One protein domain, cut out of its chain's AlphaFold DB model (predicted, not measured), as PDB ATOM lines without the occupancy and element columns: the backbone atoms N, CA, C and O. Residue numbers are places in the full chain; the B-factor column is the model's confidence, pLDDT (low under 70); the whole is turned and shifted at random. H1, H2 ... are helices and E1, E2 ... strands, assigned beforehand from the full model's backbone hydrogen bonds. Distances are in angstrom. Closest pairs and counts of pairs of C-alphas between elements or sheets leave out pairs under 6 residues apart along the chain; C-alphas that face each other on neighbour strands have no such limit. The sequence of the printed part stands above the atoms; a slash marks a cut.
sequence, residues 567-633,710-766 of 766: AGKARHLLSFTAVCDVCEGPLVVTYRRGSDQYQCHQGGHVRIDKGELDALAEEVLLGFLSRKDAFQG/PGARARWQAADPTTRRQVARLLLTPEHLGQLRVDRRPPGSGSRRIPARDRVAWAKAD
ATOM      1  N   ALA A 567      96.268 125.012 101.420       39.12
ATOM      2  CA  ALA A 567      95.510 125.514 100.269       39.12
ATOM      3  C   ALA A 567      95.817 124.746  98.961       39.12
ATOM      4  O   ALA A 567      95.004 124.733  98.049       39.12
ATOM      5  N   GLY A 568      96.930 124.006  98.881       37.44
ATOM      6  CA  GLY A 568      97.290 123.278  97.656       37.44
ATOM      7  C   GLY A 568      96.555 121.951  97.402       37.44
ATOM      8  O   GLY A 568      96.660 121.422  96.297       37.44
ATOM      9  N   LYS A 569      95.857 121.353  98.388       40.97
ATOM     10  CA  LYS A 569      95.253 120.002  98.222       40.97
ATOM     11  C   LYS A 569      93.914 119.729  98.934       40.97
ATOM     12  O   LYS A 569      93.388 118.628  98.781       40.97
ATOM     13  N   ALA A 570      93.324 120.663  99.684       49.53
ATOM     14  CA  ALA A 570      91.992 120.457 100.276       49.53
ATOM     15  C   ALA A 570      90.886 120.911  99.303       49.53
ATOM     16  O   ALA A 570      90.506 122.074  99.299       49.53
ATOM     17  N   ARG A 571      90.394 119.990  98.462       59.31
ATOM     18  CA  ARG A 571      89.470 120.283  97.344       59.31
ATOM     19  C   ARG A 571      87.982 120.396  97.720       59.31
ATOM     20  O   ARG A 571      87.196 120.852  96.901       59.31
ATOM     21  N   HIS A 572      87.586 119.956  98.916       81.50
ATOM     22  CA  HIS A 572      86.175 119.713  99.263       81.50
ATOM     23  C   HIS A 572      85.661 120.679 100.331       81.50
ATOM     24  O   HIS A 572      86.408 121.017 101.250       81.50
ATOM     25  N   LEU A 573      84.390 121.085 100.242       83.69
ATOM     26  CA  LEU A 573      83.782 122.142 101.063       83.69
ATOM     27  C   LEU A 573      83.908 121.876 102.574       83.69
ATOM     28  O   LEU A 573      84.375 122.741 103.313       83.69
ATOM     29  N   LEU A 574      83.592 120.656 103.025       88.19
ATOM     30  CA  LEU A 574      83.419 120.339 104.451       88.19
ATOM     31  C   LEU A 574      84.530 119.484 105.070       88.19
ATOM     32  O   LEU A 574      84.479 119.179 106.262       88.19
ATOM     33  N   SER A 575      85.563 119.107 104.306       80.50
ATOM     34  CA  SER A 575      86.690 118.336 104.864       80.50
ATOM     35  C   SER A 575      87.302 119.079 106.052       80.50
ATOM     36  O   SER A 575      87.604 120.255 105.917       80.50
ATOM     37  N   PHE A 576      87.527 118.450 107.200       72.00
ATOM     38  CA  PHE A 576      88.050 119.128 108.405       72.00
ATOM     39  C   PHE A 576      87.228 120.337 108.920       72.00
ATOM     40  O   PHE A 576      87.733 121.064 109.771       72.00
ATOM     41  N   THR A 577      86.010 120.558 108.416       82.94
ATOM     42  CA  THR A 577      85.056 121.567 108.917       82.94
ATOM     43  C   THR A 577      83.876 120.866 109.588       82.94
ATOM     44  O   THR A 577      83.525 121.202 110.711       82.94
ATOM     45  N   ALA A 578      83.318 119.836 108.941       86.62
ATOM     46  CA  ALA A 578      82.367 118.925 109.571       86.62
ATOM     47  C   ALA A 578      83.091 117.919 110.482       86.62
ATOM     48  O   ALA A 578      84.182 117.432 110.146       86.62
ATOM     49  N   VAL A 579      82.461 117.575 111.605       89.50
ATOM     50  CA  VAL A 579      83.006 116.649 112.610       89.50
ATOM     51  C   VAL A 579      82.090 115.448 112.838       89.50
ATOM     52  O   VAL A 579      80.901 115.461 112.526       89.50
ATOM     53  N   CYS A 580      82.670 114.371 113.350       87.81
ATOM     54  CA  CYS A 580      81.947 113.178 113.766       87.81
ATOM     55  C   CYS A 580      81.336 113.391 115.154       87.81
ATOM     56  O   CYS A 580      82.073 113.694 116.080       87.81
ATOM     57  N   ASP A 581      80.040 113.147 115.322       89.31
ATOM     58  CA  ASP A 581      79.364 113.350 116.614       89.31
ATOM     59  C   ASP A 581      79.795 112.338 117.696       89.31
ATOM     60  O   ASP A 581      79.697 112.578 118.888       89.31
ATOM     61  N   VAL A 582      80.373 111.210 117.274       84.50
ATOM     62  CA  VAL A 582      80.811 110.115 118.157       84.50
ATOM     63  C   VAL A 582      82.153 110.392 118.828       84.50
ATOM     64  O   VAL A 582      82.380 109.985 119.960       84.50
ATOM     65  N   CYS A 583      83.101 110.954 118.078       79.44
ATOM     66  CA  CYS A 583      84.497 111.072 118.515       79.44
ATOM     67  C   CYS A 583      85.077 112.467 118.294       79.44
ATOM     68  O   CYS A 583      86.291 112.636 118.375       79.44
ATOM     69  N   GLU A 584      84.239 113.406 117.854       82.38
ATOM     70  CA  GLU A 584      84.569 114.800 117.522       82.38
ATOM     71  C   GLU A 584      85.681 114.964 116.465       82.38
ATOM     72  O   GLU A 584      86.166 116.054 116.173       82.38
ATOM     73  N   GLY A 585      86.069 113.855 115.829       75.75
ATOM     74  CA  GLY A 585      87.129 113.800 114.836       75.75
ATOM     75  C   GLY A 585      86.686 114.387 113.493       75.75
ATOM     76  O   GLY A 585      85.510 114.286 113.131       75.75
ATOM     77  N   PRO A 586      87.616 114.948 112.699       81.38
ATOM     78  CA  PRO A 586      87.278 115.580 111.431       81.38
ATOM     79  C   PRO A 586      86.804 114.558 110.394       81.38
ATOM     80  O   PRO A 586      87.305 113.427 110.327       81.38
ATOM     81  N   LEU A 587      85.890 114.993 109.526       82.75
ATOM     82  CA  LEU A 587      85.502 114.224 108.350       82.75
ATOM     83  C   LEU A 587      86.439 114.506 107.167       82.75
ATOM     84  O   LEU A 587      86.841 115.645 106.919       82.75
ATOM     85  N   VAL A 588      86.775 113.458 106.416       83.69
ATOM     86  CA  VAL A 588      87.594 113.505 105.193       83.69
ATOM     87  C   VAL A 588      86.862 112.816 104.046       83.69
ATOM     88  O   VAL A 588      86.089 111.891 104.278       83.69
ATOM     89  N   VAL A 589      87.086 113.256 102.806       85.12
ATOM     90  CA  VAL A 589      86.478 112.603 101.635       85.12
ATOM     91  C   VAL A 589      87.222 111.318 101.291       85.12
ATOM     92  O   VAL A 589      88.450 111.296 101.208       85.12
ATOM     93  N   THR A 590      86.451 110.268 101.043       82.12
ATOM     94  CA  THR A 590      86.898 108.994 100.483       82.12
ATOM     95  C   THR A 590      86.210 108.764  99.144       82.12
ATOM     96  O   THR A 590      85.017 109.030  98.998       82.12
ATOM     97  N   TYR A 591      86.978 108.294  98.164       80.75
ATOM     98  CA  TYR A 591      86.505 108.070  96.800       80.75
ATOM     99  C   TYR A 591      86.141 106.593  96.620       80.75
ATOM    100  O   TYR A 591      86.948 105.710  96.926       80.75
ATOM    101  N   ARG A 592      84.941 106.311  96.109       65.75
ATOM    102  CA  ARG A 592      84.514 104.969  95.680       65.75
ATOM    103  C   ARG A 592      83.930 105.037  94.272       65.75
ATOM    104  O   ARG A 592      83.414 106.069  93.857       65.75
ATOM    105  N   ARG A 593      83.984 103.921  93.535       52.44
ATOM    106  CA  ARG A 593      83.317 103.796  92.227       52.44
ATOM    107  C   ARG A 593      81.802 103.967  92.420       52.44
ATOM    108  O   ARG A 593      81.148 103.038  92.880       52.44
ATOM    109  N   GLY A 594      81.281 105.152  92.101       61.81
ATOM    110  CA  GLY A 594      79.844 105.453  92.061       61.81
ATOM    111  C   GLY A 594      79.339 106.542  93.020       61.81
ATOM    112  O   GLY A 594      78.280 107.091  92.741       61.81
ATOM    113  N   SER A 595      80.058 106.899  94.094       69.88
ATOM    114  CA  SER A 595      79.748 108.080  94.928       69.88
ATOM    115  C   SER A 595      80.890 108.456  95.884       69.88
ATOM    116  O   SER A 595      81.524 107.591  96.497       69.88
ATOM    117  N   ASP A 596      81.142 109.760  96.024       86.12
ATOM    118  CA  ASP A 596      82.089 110.317  96.994       86.12
ATOM    119  C   ASP A 596      81.431 110.413  98.377       86.12
ATOM    120  O   ASP A 596      80.279 110.832  98.500       86.12
ATOM    121  N   GLN A 597      82.160 110.060  99.438       89.19
ATOM    122  CA  GLN A 597      81.617 110.047 100.802       89.19
ATOM    123  C   GLN A 597      82.540 110.755 101.788       89.19
ATOM    124  O   GLN A 597      83.757 110.561 101.754       89.19
ATOM    125  N   TYR A 598      81.963 111.510 102.721       90.44
ATOM    126  CA  TYR A 598      82.677 111.951 103.917       90.44
ATOM    127  C   TYR A 598      82.731 110.806 104.931       90.44
ATOM    128  O   TYR A 598      81.711 110.199 105.256       90.44
ATOM    129  N   GLN A 599      83.925 110.521 105.446       89.19
ATOM    130  CA  GLN A 599      84.180 109.510 106.466       89.19
ATOM    131  C   GLN A 599      84.944 110.121 107.644       89.19
ATOM    132  O   GLN A 599      85.842 110.942 107.457       89.19
ATOM    133  N   CYS A 600      84.626 109.682 108.864       88.50
ATOM    134  CA  CYS A 600      85.414 110.014 110.050       88.50
ATOM    135  C   CYS A 600      86.867 109.540 109.900       88.50
ATOM    136  O   CYS A 600      87.118 108.345 109.732       88.50
ATOM    137  N   HIS A 601      87.817 110.471 109.997       78.88
ATOM    138  CA  HIS A 601      89.237 110.182 109.798       78.88
ATOM    139  C   HIS A 601      89.854 109.333 110.917       78.88
ATOM    140  O   HIS A 601      90.759 108.554 110.644       78.88
ATOM    141  N   GLN A 602      89.372 109.486 112.154       73.38
ATOM    142  CA  GLN A 602      90.003 108.891 113.338       73.38
ATOM    143  C   GLN A 602      89.701 107.399 113.496       73.38
ATOM    144  O   GLN A 602      90.595 106.610 113.766       73.38
ATOM    145  N   GLY A 603      88.438 107.007 113.311       73.88
ATOM    146  CA  GLY A 603      88.003 105.624 113.539       73.88
ATOM    147  C   GLY A 603      86.974 105.121 112.535       73.88
ATOM    148  O   GLY A 603      86.424 104.040 112.702       73.88
ATOM    149  N   GLY A 604      86.649 105.905 111.499       83.25
ATOM    150  CA  GLY A 604      85.643 105.512 110.513       83.25
ATOM    151  C   GLY A 604      84.220 105.371 111.066       83.25
ATOM    152  O   GLY A 604      83.396 104.754 110.398       83.25
ATOM    153  N   HIS A 605      83.928 105.950 112.239       84.25
ATOM    154  CA  HIS A 605      82.655 105.813 112.961       84.25
ATOM    155  C   HIS A 605      81.419 106.205 112.143       84.25
ATOM    156  O   HIS A 605      80.361 105.597 112.289       84.25
ATOM    157  N   VAL A 606      81.544 107.227 111.292       88.62
ATOM    158  CA  VAL A 606      80.457 107.713 110.438       88.62
ATOM    159  C   VAL A 606      80.907 107.782 108.984       88.62
ATOM    160  O   VAL A 606      82.065 108.094 108.690       88.62
ATOM    161  N   ARG A 607      79.962 107.485 108.087       88.38
ATOM    162  CA  ARG A 607      80.038 107.711 106.638       88.38
ATOM    163  C   ARG A 607      78.735 108.342 106.155       88.38
ATOM    164  O   ARG A 607      77.657 107.933 106.606       88.38
ATOM    165  N   ILE A 608      78.845 109.319 105.262       89.44
ATOM    166  CA  ILE A 608      77.723 110.094 104.719       89.44
ATOM    167  C   ILE A 608      78.032 110.543 103.285       89.44
ATOM    168  O   ILE A 608      79.198 110.740 102.936       89.44
ATOM    169  N   ASP A 609      77.001 110.649 102.448       89.44
ATOM    170  CA  ASP A 609      77.141 111.060 101.049       89.44
ATOM    171  C   ASP A 609      77.663 112.501 100.947       89.44
ATOM    172  O   ASP A 609      77.188 113.393 101.655       89.44
ATOM    173  N   LYS A 610      78.666 112.726 100.090       89.31
ATOM    174  CA  LYS A 610      79.295 114.042  99.937       89.31
ATOM    175  C   LYS A 610      78.326 115.066  99.348       89.31
ATOM    176  O   LYS A 610      78.304 116.199  99.820       89.31
ATOM    177  N   GLY A 611      77.567 114.689  98.318       86.88
ATOM    178  CA  GLY A 611      76.676 115.604  97.610       86.88
ATOM    179  C   GLY A 611      75.533 116.078  98.499       86.88
ATOM    180  O   GLY A 611      75.266 117.275  98.566       86.88
ATOM    181  N   GLU A 612      74.913 115.157  99.238       89.00
ATOM    182  CA  GLU A 612      73.830 115.503 100.165       89.00
ATOM    183  C   GLU A 612      74.304 116.382 101.332       89.00
ATOM    184  O   GLU A 612      73.612 117.331 101.701       89.00
ATOM    185  N   LEU A 613      75.478 116.093 101.911       90.94
ATOM    186  CA  LEU A 613      75.998 116.880 103.033       90.94
ATOM    187  C   LEU A 613      76.461 118.277 102.593       90.94
ATOM    188  O   LEU A 613      76.190 119.251 103.294       90.94
ATOM    189  N   ASP A 614      77.134 118.385 101.441       91.19
ATOM    190  CA  ASP A 614      77.551 119.680 100.893       91.19
ATOM    191  C   ASP A 614      76.318 120.552 100.589       91.19
ATOM    192  O   ASP A 614      76.295 121.713 100.988       91.19
ATOM    193  N   ALA A 615      75.266 119.997  99.971       88.94
ATOM    194  CA  ALA A 615      74.039 120.735  99.658       88.94
ATOM    195  C   ALA A 615      73.334 121.279 100.913       88.94
ATOM    196  O   ALA A 615      72.919 122.437 100.932       88.94
ATOM    197  N   LEU A 616      73.250 120.470 101.976       90.56
ATOM    198  CA  LEU A 616      72.671 120.888 103.256       90.56
ATOM    199  C   LEU A 616      73.467 122.041 103.888       90.56
ATOM    200  O   LEU A 616      72.891 123.009 104.379       90.56
ATOM    201  N   ALA A 617      74.798 121.953 103.867       89.75
ATOM    202  CA  ALA A 617      75.645 123.010 104.405       89.75
ATOM    203  C   ALA A 617      75.565 124.297 103.569       89.75
ATOM    204  O   ALA A 617      75.505 125.389 104.133       89.75
ATOM    205  N   GLU A 618      75.537 124.186 102.238       90.81
ATOM    206  CA  GLU A 618      75.378 125.333 101.341       90.81
ATOM    207  C   GLU A 618      74.032 126.037 101.536       90.81
ATOM    208  O   GLU A 618      73.988 127.264 101.505       90.81
ATOM    209  N   GLU A 619      72.949 125.299 101.785       87.31
ATOM    210  CA  GLU A 619      71.637 125.877 102.088       87.31
ATOM    211  C   GLU A 619      71.683 126.761 103.344       87.31
ATOM    212  O   GLU A 619      71.267 127.923 103.301       87.31
ATOM    213  N   VAL A 620      72.269 126.253 104.432       87.44
ATOM    214  CA  VAL A 620      72.411 126.985 105.701       87.44
ATOM    215  C   VAL A 620      73.328 128.204 105.547       87.44
ATOM    216  O   VAL A 620      72.987 129.306 105.990       87.44
ATOM    217  N   LEU A 621      74.462 128.042 104.858       86.50
ATOM    218  CA  LEU A 621      75.407 129.126 104.580       86.50
ATOM    219  C   LEU A 621      74.769 130.230 103.728       86.50
ATOM    220  O   LEU A 621      74.865 131.410 104.067       86.50
ATOM    221  N   LEU A 622      74.079 129.870 102.646       86.00
ATOM    222  CA  LEU A 622      73.414 130.832 101.766       86.00
ATOM    223  C   LEU A 622      72.234 131.523 102.448       86.00
ATOM    224  O   LEU A 622      72.023 132.715 102.210       86.00
ATOM    225  N   GLY A 623      71.495 130.818 103.309       81.19
ATOM    226  CA  GLY A 623      70.431 131.400 104.125       81.19
ATOM    227  C   GLY A 623      70.948 132.465 105.096       81.19
ATOM    228  O   GLY A 623      70.288 133.476 105.325       81.19
ATOM    229  N   PHE A 624      72.160 132.296 105.631       79.50
ATOM    230  CA  PHE A 624      72.825 133.328 106.428       79.50
ATOM    231  C   PHE A 624      73.353 134.484 105.571       79.50
ATOM    232  O   PHE A 624      73.047 135.641 105.839       79.50
ATOM    233  N   LEU A 625      74.080 134.184 104.492       78.75
ATOM    234  CA  LEU A 625      74.702 135.195 103.628       78.75
ATOM    235  C   LEU A 625      73.692 136.079 102.872       78.75
ATOM    236  O   LEU A 625      74.067 137.142 102.372       78.75
ATOM    237  N   SER A 626      72.428 135.652 102.781       77.69
ATOM    238  CA  SER A 626      71.353 136.359 102.066       77.69
ATOM    239  C   SER A 626      70.411 137.175 102.971       77.69
ATOM    240  O   SER A 626      69.547 137.880 102.449       77.69
ATOM    241  N   ARG A 627      70.545 137.103 104.306       70.12
ATOM    242  CA  ARG A 627      69.634 137.736 105.286       70.12
ATOM    243  C   ARG A 627      69.878 139.243 105.455       70.12
ATOM    244  O   ARG A 627      70.937 139.630 105.922       70.12
ATOM    245  N   LYS A 628      68.907 140.105 105.113       52.56
ATOM    246  CA  LYS A 628      69.034 141.589 105.152       52.56
ATOM    247  C   LYS A 628      69.337 142.166 106.550       52.56
ATOM    248  O   LYS A 628      70.033 143.168 106.667       52.56
ATOM    249  N   ASP A 629      68.808 141.522 107.574       48.12
ATOM    250  CA  ASP A 629      68.832 141.822 109.006       48.12
ATOM    251  C   ASP A 629      70.193 141.562 109.669       48.12
ATOM    252  O   ASP A 629      70.613 142.341 110.523       48.12
ATOM    253  N   ALA A 630      70.956 140.571 109.189       50.69
ATOM    254  CA  ALA A 630      72.342 140.374 109.622       50.69
ATOM    255  C   ALA A 630      73.228 141.599 109.303       50.69
ATOM    256  O   ALA A 630      74.239 141.818 109.959       50.69
ATOM    257  N   PHE A 631      72.844 142.424 108.316       50.38
ATOM    258  CA  PHE A 631      73.659 143.532 107.805       50.38
ATOM    259  C   PHE A 631      73.369 144.897 108.425       50.38
ATOM    260  O   PHE A 631      74.261 145.744 108.420       50.38
ATOM    261  N   GLN A 632      72.175 145.134 108.977       43.44
ATOM    262  CA  GLN A 632      71.832 146.458 109.515       43.44
ATOM    263  C   GLN A 632      72.538 146.771 110.845       43.44
ATOM    264  O   GLN A 632      72.838 147.934 111.094       43.44
ATOM    265  N   GLY A 633      72.931 145.756 111.624       47.00
ATOM    266  CA  GLY A 633      73.850 145.924 112.762       47.00
ATOM    267  C   GLY A 633      75.327 146.098 112.368       47.00
ATOM    268  O   GLY A 633      76.135 146.495 113.194       47.00
ATOM    269  N   PRO A 710      72.332 141.011  98.856       64.69
ATOM    270  CA  PRO A 710      71.624 140.696  97.611       64.69
ATOM    271  C   PRO A 710      72.582 140.169  96.531       64.69
ATOM    272  O   PRO A 710      73.646 140.743  96.286       64.69
ATOM    273  N   GLY A 711      72.259 139.017  95.935       74.62
ATOM    274  CA  GLY A 711      73.131 138.328  94.974       74.62
ATOM    275  C   GLY A 711      74.204 137.408  95.581       74.62
ATOM    276  O   GLY A 711      75.021 136.877  94.830       74.62
ATOM    277  N   ALA A 712      74.199 137.159  96.899       79.31
ATOM    278  CA  ALA A 712      75.137 136.236  97.554       79.31
ATOM    279  C   ALA A 712      75.135 134.838  96.917       79.31
ATOM    280  O   ALA A 712      76.196 134.259  96.717       79.31
ATOM    281  N   ARG A 713      73.972 134.319  96.507       82.00
ATOM    282  CA  ARG A 713      73.875 133.033  95.795       82.00
ATOM    283  C   ARG A 713      74.651 133.023  94.472       82.00
ATOM    284  O   ARG A 713      75.372 132.065  94.210       82.00
ATOM    285  N   ALA A 714      74.550 134.081  93.669       81.31
ATOM    286  CA  ALA A 714      75.288 134.188  92.409       81.31
ATOM    287  C   ALA A 714      76.803 134.299  92.657       81.31
ATOM    288  O   ALA A 714      77.595 133.619  92.007       81.31
ATOM    289  N   ARG A 715      77.211 135.082  93.666       84.06
ATOM    290  CA  ARG A 715      78.622 135.200  94.069       84.06
ATOM    291  C   ARG A 715      79.181 133.900  94.642       84.06
ATOM    292  O   ARG A 715      80.328 133.574  94.376       84.06
ATOM    293  N   TRP A 716      78.381 133.135  95.382       85.69
ATOM    294  CA  TRP A 716      78.777 131.833  95.925       85.69
ATOM    295  C   TRP A 716      79.071 130.830  94.812       85.69
ATOM    296  O   TRP A 716      80.076 130.129  94.863       85.69
ATOM    297  N   GLN A 717      78.226 130.800  93.778       84.06
ATOM    298  CA  GLN A 717      78.432 129.943  92.610       84.06
ATOM    299  C   GLN A 717      79.672 130.350  91.800       84.06
ATOM    300  O   GLN A 717      80.381 129.476  91.308       84.06
ATOM    301  N   ALA A 718      79.954 131.654  91.705       81.75
ATOM    302  CA  ALA A 718      81.141 132.183  91.032       81.75
ATOM    303  C   ALA A 718      82.436 132.069  91.863       81.75
ATOM    304  O   ALA A 718      83.528 132.152  91.305       81.75
ATOM    305  N   ALA A 719      82.338 131.883  93.184       80.44
ATOM    306  CA  ALA A 719      83.490 131.802  94.071       80.44
ATOM    307  C   ALA A 719      84.275 130.496  93.873       80.44
ATOM    308  O   ALA A 719      83.717 129.392  93.753       80.44
ATOM    309  N   ASP A 720      85.602 130.606  93.906       78.25
ATOM    310  CA  ASP A 720      86.469 129.442  93.823       78.25
ATOM    311  C   ASP A 720      86.263 128.514  95.049       78.25
ATOM    312  O   ASP A 720      85.816 128.954  96.119       78.25
ATOM    313  N   PRO A 721      86.558 127.206  94.922       74.06
ATOM    314  CA  PRO A 721      86.361 126.244  96.009       74.06
ATOM    315  C   PRO A 721      87.099 126.590  97.312       74.06
ATOM    316  O   PRO A 721      86.649 126.196  98.391       74.06
ATOM    317  N   THR A 722      88.212 127.326  97.240       70.62
ATOM    318  CA  THR A 722      88.984 127.762  98.414       70.62
ATOM    319  C   THR A 722      88.218 128.824  99.185       70.62
ATOM    320  O   THR A 722      88.058 128.690 100.399       70.62
ATOM    321  N   THR A 723      87.684 129.825  98.482       74.50
ATOM    322  CA  THR A 723      86.871 130.899  99.072       74.50
ATOM    323  C   THR A 723      85.618 130.338  99.743       74.50
ATOM    324  O   THR A 723      85.383 130.593 100.924       74.50
ATOM    325  N   ARG A 724      84.856 129.472  99.056       82.50
ATOM    326  CA  ARG A 724      83.663 128.815  99.641       82.50
ATOM    327  C   ARG A 724      83.984 128.033 100.912       82.50
ATOM    328  O   ARG A 724      83.257 128.098 101.902       82.50
ATOM    329  N   ARG A 725      85.111 127.323 100.917       81.38
ATOM    330  CA  ARG A 725      85.589 126.563 102.075       81.38
ATOM    331  C   ARG A 725      86.039 127.458 103.232       81.38
ATOM    332  O   ARG A 725      85.788 127.117 104.385       81.38
ATOM    333  N   GLN A 726      86.710 128.573 102.952       73.62
ATOM    334  CA  GLN A 726      87.103 129.542 103.979       73.62
ATOM    335  C   GLN A 726      85.874 130.170 104.640       73.62
ATOM    336  O   GLN A 726      85.810 130.212 105.866       73.62
ATOM    337  N   VAL A 727      84.869 130.550 103.848       79.69
ATOM    338  CA  VAL A 727      83.587 131.054 104.359       79.69
ATOM    339  C   VAL A 727      82.875 129.992 105.203       79.69
ATOM    340  O   VAL A 727      82.473 130.279 106.326       79.69
ATOM    341  N   ALA A 728      82.792 128.745 104.726       83.31
ATOM    342  CA  ALA A 728      82.206 127.646 105.494       83.31
ATOM    343  C   ALA A 728      82.934 127.407 106.828       83.31
ATOM    344  O   ALA A 728      82.300 127.172 107.848       83.31
ATOM    345  N   ARG A 729      84.266 127.503 106.854       78.19
ATOM    346  CA  ARG A 729      85.051 127.326 108.083       78.19
ATOM    347  C   ARG A 729      84.862 128.461 109.091       78.19
ATOM    348  O   ARG A 729      84.965 128.207 110.284       78.19
ATOM    349  N   LEU A 730      84.639 129.685 108.617       77.56
ATOM    350  CA  LEU A 730      84.381 130.840 109.477       77.56
ATOM    351  C   LEU A 730      82.973 130.814 110.072       77.56
ATOM    352  O   LEU A 730      82.798 131.230 111.207       77.56
ATOM    353  N   LEU A 731      81.984 130.338 109.307       80.31
ATOM    354  CA  LEU A 731      80.576 130.418 109.696       80.31
ATOM    355  C   LEU A 731      80.027 129.142 110.350       80.31
ATOM    356  O   LEU A 731      79.091 129.235 111.137       80.31
ATOM    357  N   LEU A 732      80.571 127.956 110.054       83.31
ATOM    358  CA  LEU A 732      80.130 126.685 110.656       83.31
ATOM    359  C   LEU A 732      80.878 126.394 111.965       83.31
ATOM    360  O   LEU A 732      81.513 125.347 112.125       83.31
ATOM    361  N   THR A 733      80.832 127.355 112.883       78.31
ATOM    362  CA  THR A 733      81.377 127.255 114.241       78.31
ATOM    363  C   THR A 733      80.247 127.379 115.267       78.31
ATOM    364  O   THR A 733      79.188 127.919 114.922       78.31
ATOM    365  N   PRO A 734      80.424 126.882 116.509       73.69
ATOM    366  CA  PRO A 734      79.397 126.960 117.551       73.69
ATOM    367  C   PRO A 734      78.843 128.372 117.785       73.69
ATOM    368  O   PRO A 734      77.664 128.525 118.084       73.69
ATOM    369  N   GLU A 735      79.678 129.391 117.589       61.34
ATOM    370  CA  GLU A 735      79.376 130.802 117.848       61.34
ATOM    371  C   GLU A 735      78.537 131.457 116.736       61.34
ATOM    372  O   GLU A 735      77.942 132.508 116.950       61.34
ATOM    373  N   HIS A 736      78.481 130.853 115.543       73.56
ATOM    374  CA  HIS A 736      77.784 131.413 114.379       73.56
ATOM    375  C   HIS A 736      76.600 130.528 113.955       73.56
ATOM    376  O   HIS A 736      75.500 130.630 114.496       73.56
ATOM    377  N   LEU A 737      76.790 129.658 112.955       77.44
ATOM    378  CA  LEU A 737      75.728 128.789 112.427       77.44
ATOM    379  C   LEU A 737      75.621 127.447 113.155       77.44
ATOM    380  O   LEU A 737      74.713 126.670 112.866       77.44
ATOM    381  N   GLY A 738      76.507 127.198 114.115       80.06
ATOM    382  CA  GLY A 738      76.675 125.915 114.774       80.06
ATOM    383  C   GLY A 738      77.719 125.049 114.069       80.06
ATOM    384  O   GLY A 738      77.894 125.091 112.847       80.06
ATOM    385  N   GLN A 739      78.426 124.236 114.849       87.81
ATOM    386  CA  GLN A 739      79.340 123.230 114.331       87.81
ATOM    387  C   GLN A 739      78.542 122.088 113.693       87.81
ATOM    388  O   GLN A 739      77.700 121.465 114.340       87.81
ATOM    389  N   LEU A 740      78.846 121.790 112.430       91.56
ATOM    390  CA  LEU A 740      78.215 120.710 111.676       91.56
ATOM    391  C   LEU A 740      78.707 119.337 112.170       91.56
ATOM    392  O   LEU A 740      79.834 118.930 111.858       91.56
ATOM    393  N   ARG A 741      77.862 118.619 112.917       91.50
ATOM    394  CA  ARG A 741      78.142 117.285 113.467       91.50
ATOM    395  C   ARG A 741      77.363 116.208 112.713       91.50
ATOM    396  O   ARG A 741      76.174 116.359 112.457       91.50
ATOM    397  N   VAL A 742      78.036 115.119 112.343       90.56
ATOM    398  CA  VAL A 742      77.419 113.965 111.670       90.56
ATOM    399  C   VAL A 742      77.399 112.771 112.608       90.56
ATOM    400  O   VAL A 742      78.461 112.315 113.050       90.56
ATOM    401  N   ASP A 743      76.211 112.226 112.841       89.00
ATOM    402  CA  ASP A 743      75.990 111.098 113.741       89.00
ATOM    403  C   ASP A 743      75.971 109.741 113.000       89.00
ATOM    404  O   ASP A 743      75.994 109.639 111.761       89.00
ATOM    405  N   ARG A 744      76.000 108.647 113.767       85.38
ATOM    406  CA  ARG A 744      75.887 107.267 113.301       85.38
ATOM    407  C   ARG A 744      74.569 107.041 112.574       85.38
ATOM    408  O   ARG A 744      73.651 107.853 112.531       85.38
ATOM    409  N   ARG A 745      74.507 105.904 111.893       81.00
ATOM    410  CA  ARG A 745      73.256 105.441 111.309       81.00
ATOM    411  C   ARG A 745      72.386 104.898 112.455       81.00
ATOM    412  O   ARG A 745      72.919 104.100 113.227       81.00
ATOM    413  N   PRO A 746      71.100 105.277 112.565       77.44
ATOM    414  CA  PRO A 746      70.211 104.751 113.593       77.44
ATOM    415  C   PRO A 746      70.212 103.211 113.620       77.44
ATOM    416  O   PRO A 746      70.156 102.592 112.545       77.44
ATOM    417  N   PRO A 747      70.278 102.575 114.804       67.19
ATOM    418  CA  PRO A 747      70.192 101.122 114.919       67.19
ATOM    419  C   PRO A 747      68.879 100.604 114.304       67.19
ATOM    420  O   PRO A 747      67.837 101.235 114.443       67.19
ATOM    421  N   GLY A 748      68.921  99.475 113.587       66.44
ATOM    422  CA  GLY A 748      67.733  98.870 112.950       66.44
ATOM    423  C   GLY A 748      67.379  99.389 111.546       66.44
ATOM    424  O   GLY A 748      66.443  98.895 110.926       66.44
ATOM    425  N   SER A 749      68.145 100.331 110.989       64.75
ATOM    426  CA  SER A 749      67.867 100.937 109.672       64.75
ATOM    427  C   SER A 749      68.243 100.089 108.437       64.75
ATOM    428  O   SER A 749      67.935 100.475 107.307       64.75
ATOM    429  N   GLY A 750      68.876  98.924 108.615       66.38
ATOM    430  CA  GLY A 750      69.176  97.972 107.533       66.38
ATOM    431  C   GLY A 750      69.891  98.588 106.315       66.38
ATOM    432  O   GLY A 750      70.794  99.418 106.443       66.38
ATOM    433  N   SER A 751      69.490  98.192 105.102       64.50
ATOM    434  CA  SER A 751      69.987  98.759 103.834       64.50
ATOM    435  C   SER A 751      69.276 100.055 103.411       64.50
ATOM    436  O   SER A 751      69.694 100.684 102.439       64.50
ATOM    437  N   ARG A 752      68.246 100.509 104.142       73.12
ATOM    438  CA  ARG A 752      67.403 101.656 103.765       73.12
ATOM    439  C   ARG A 752      68.214 102.951 103.702       73.12
ATOM    440  O   ARG A 752      68.831 103.343 104.692       73.12
ATOM    441  N   ARG A 753      68.228 103.639 102.556       75.38
ATOM    442  CA  ARG A 753      68.902 104.944 102.396       75.38
ATOM    443  C   ARG A 753      68.354 105.942 103.425       75.38
ATOM    444  O   ARG A 753      67.141 106.088 103.537       75.38
ATOM    445  N   ILE A 754      69.252 106.604 104.157       80.44
ATOM    446  CA  ILE A 754      68.912 107.650 105.132       80.44
ATOM    447  C   ILE A 754      69.489 108.967 104.612       80.44
ATOM    448  O   ILE A 754      70.708 109.013 104.420       80.44
ATOM    449  N   PRO A 755      68.652 109.988 104.368       83.06
ATOM    450  CA  PRO A 755      69.098 111.313 103.954       83.06
ATOM    451  C   PRO A 755      70.099 111.940 104.932       83.06
ATOM    452  O   PRO A 755      70.000 111.742 106.143       83.06
ATOM    453  N   ALA A 756      71.028 112.751 104.421       84.06
ATOM    454  CA  ALA A 756      72.020 113.442 105.249       84.06
ATOM    455  C   ALA A 756      71.398 114.312 106.357       84.06
ATOM    456  O   ALA A 756      71.880 114.295 107.487       84.06
ATOM    457  N   ARG A 757      70.299 115.017 106.058       84.00
ATOM    458  CA  ARG A 757      69.582 115.890 107.009       84.00
ATOM    459  C   ARG A 757      69.095 115.172 108.273       84.00
ATOM    460  O   ARG A 757      69.038 115.794 109.323       84.00
ATOM    461  N   ASP A 758      68.807 113.874 108.185       84.00
ATOM    462  CA  ASP A 758      68.288 113.079 109.307       84.00
ATOM    463  C   ASP A 758      69.432 112.504 110.173       84.00
ATOM    464  O   ASP A 758      69.199 111.729 111.096       84.00
ATOM    465  N   ARG A 759      70.690 112.827 109.836       87.56
ATOM    466  CA  ARG A 759      71.917 112.342 110.498       87.56
ATOM    467  C   ARG A 759      72.881 113.472 110.862       87.56
ATOM    468  O   ARG A 759      74.060 113.217 111.116       87.56
ATOM    469  N   VAL A 760      72.400 114.709 110.816       89.69
ATOM    470  CA  VAL A 760      73.185 115.921 111.027       89.69
ATOM    471  C   VAL A 760      72.613 116.702 112.201       89.69
ATOM    472  O   VAL A 760      71.412 116.947 112.257       89.69
ATOM    473  N   ALA A 761      73.495 117.140 113.095       87.56
ATOM    474  CA  ALA A 761      73.197 118.071 114.173       87.56
ATOM    475  C   ALA A 761      74.048 119.342 114.030       87.56
ATOM    476  O   ALA A 761      75.167 119.310 113.511       87.56
ATOM    477  N   TRP A 762      73.514 120.466 114.505       88.44
ATOM    478  CA  TRP A 762      74.184 121.766 114.512       88.44
ATOM    479  C   TRP A 762      74.424 122.187 115.960       88.44
ATOM    480  O   TRP A 762      73.514 122.690 116.615       88.44
ATOM    481  N   ALA A 763      75.631 121.947 116.475       82.44
ATOM    482  CA  ALA A 763      75.972 122.261 117.863       82.44
ATOM    483  C   ALA A 763      76.315 123.751 118.006       82.44
ATOM    484  O   ALA A 763      77.261 124.216 117.368       82.44
ATOM    485  N   LYS A 764      75.553 124.497 118.810       78.12
ATOM    486  CA  LYS A 764      75.783 125.923 119.102       78.12
ATOM    487  C   LYS A 764      76.476 126.095 120.459       78.12
ATOM    488  O   LYS A 764      76.481 125.155 121.246       78.12
ATOM    489  N   ALA A 765      77.093 127.251 120.695       63.09
ATOM    490  CA  ALA A 765      77.532 127.638 122.034       63.09
ATOM    491  C   ALA A 765      76.291 127.923 122.903       63.09
ATOM    492  O   ALA A 765      75.392 128.620 122.429       63.09
ATOM    493  N   ASP A 766      76.237 127.335 124.101       43.31
ATOM    494  CA  ASP A 766      75.175 127.562 125.097       43.31
ATOM    495  C   ASP A 766      75.293 128.937 125.765       43.31
ATOM    496  O   ASP A 766      76.443 129.363 126.040       43.31
TER     497      ASP A 766
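This is residues 567 to 633 and 710 to 766 of the 766 residues of an uncharacterized protein of Nocardioides silvaticus (UniProt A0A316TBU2). One long helix, H1, runs through the middle of the model; a small antiparallel sheet, E1 to E3, sits at its first end, and the short helices H2 and H3 gather at its last end. H4 stands crosswise near the later part of H1, while the two-stranded sheet of E4 and E5 and the short H5 lie along another side, and residues 747 to 752 stick out as a loose loop. The printed part has 124 residues with five named helices and five named strands, along the chain E1 E2 E3 H1 H2 H3 H4 E4 H5 E5; both sheets, E1 - E2 - E3 and E4 - E5, are antiparallel, and the class is mixed, helices and strands. The whole is compact, with a radius of gyration of the C-alphas of 15.1 A and spans of 47 by 35 by 25 A.

Start at Ala 567 and read through residues 567 to 586, a stretch of 20 residues with no named element. Find C-alpha 587 at (85.502, 114.224, 108.350), where E1, residues 587 to 592, begins and covers 15.7 A. E2, residues 595 to 600, covers 16.3 A, and E3 is residues 607 to 609. At C-alpha 610, (79.295, 114.042, 99.937), H1 begins; it holds residues 610 to 625 and measures 22.0 A. H2 is residues 629 to 632. Past the cut come H3, residues 712 to 718, 9.7 A long, and H4, residues 721 to 731, 15.4 A long. E4 is residues 739 to 742, H5 is residues 756 to 759, and E5, residues 760 to 763, ends at C-alpha 763, (75.972, 122.261, 117.863).

Begin with the meander E1 E2 E3, each strand the antiparallel neighbour of the one before; E1 and E2 form a hairpin, as do E2 and E3. Between E1 and E2 look at N 590 and O 597, 2.8 A apart and within hydrogen-bond range; between E2 and E3, at N 598 and O 608, 2.9 A. H1 is on this sheet but only grazes it, with residues 610 to 614; the C-alphas of Gln 597 in E2 and Lys 610 are 4.7 A apart. With residues 622 to 625 alone H1 touches H3, closest at C-alphas 625 and 712, 6.2 A, opposite ways at a steep tilt of 45 degrees. H1 and H4 are close but not clearly touching, with C-alphas 621 and 728 at 7.0 A and a steep tilt of 63 degrees. With residues 612 to 616 alone H1 touches H5, closest at C-alphas 613 and 756, 5.7 A. E4 and E5 are antiparallel neighbours, with N 741 and O 761 at 2.8 A, within hydrogen-bond range; residues 579 to 580 pair with residues 741 to 742 of E4, parallel. H2 and H4 are apart. In H1, H3 and H4 every O i to N i+4 pair is within hydrogen-bond range; H2 and H5 are too short for such a pair.

The two C-alphas farthest apart are those of Gln 632 and Gly 750, 48.6 A. Residues 634 to 709 are not printed, and C-alphas 633 and 710 stand 16.2 A apart across this cut, between H2 and H3. The link from E4 to H5, 13 residues, is long, and its residues 747 to 752 stand free. The mean pLDDT of the printed part is 77.7; look for values under 70 in 24 residues, among them residues 567 to 571, 628 to 633 and 747 to 751.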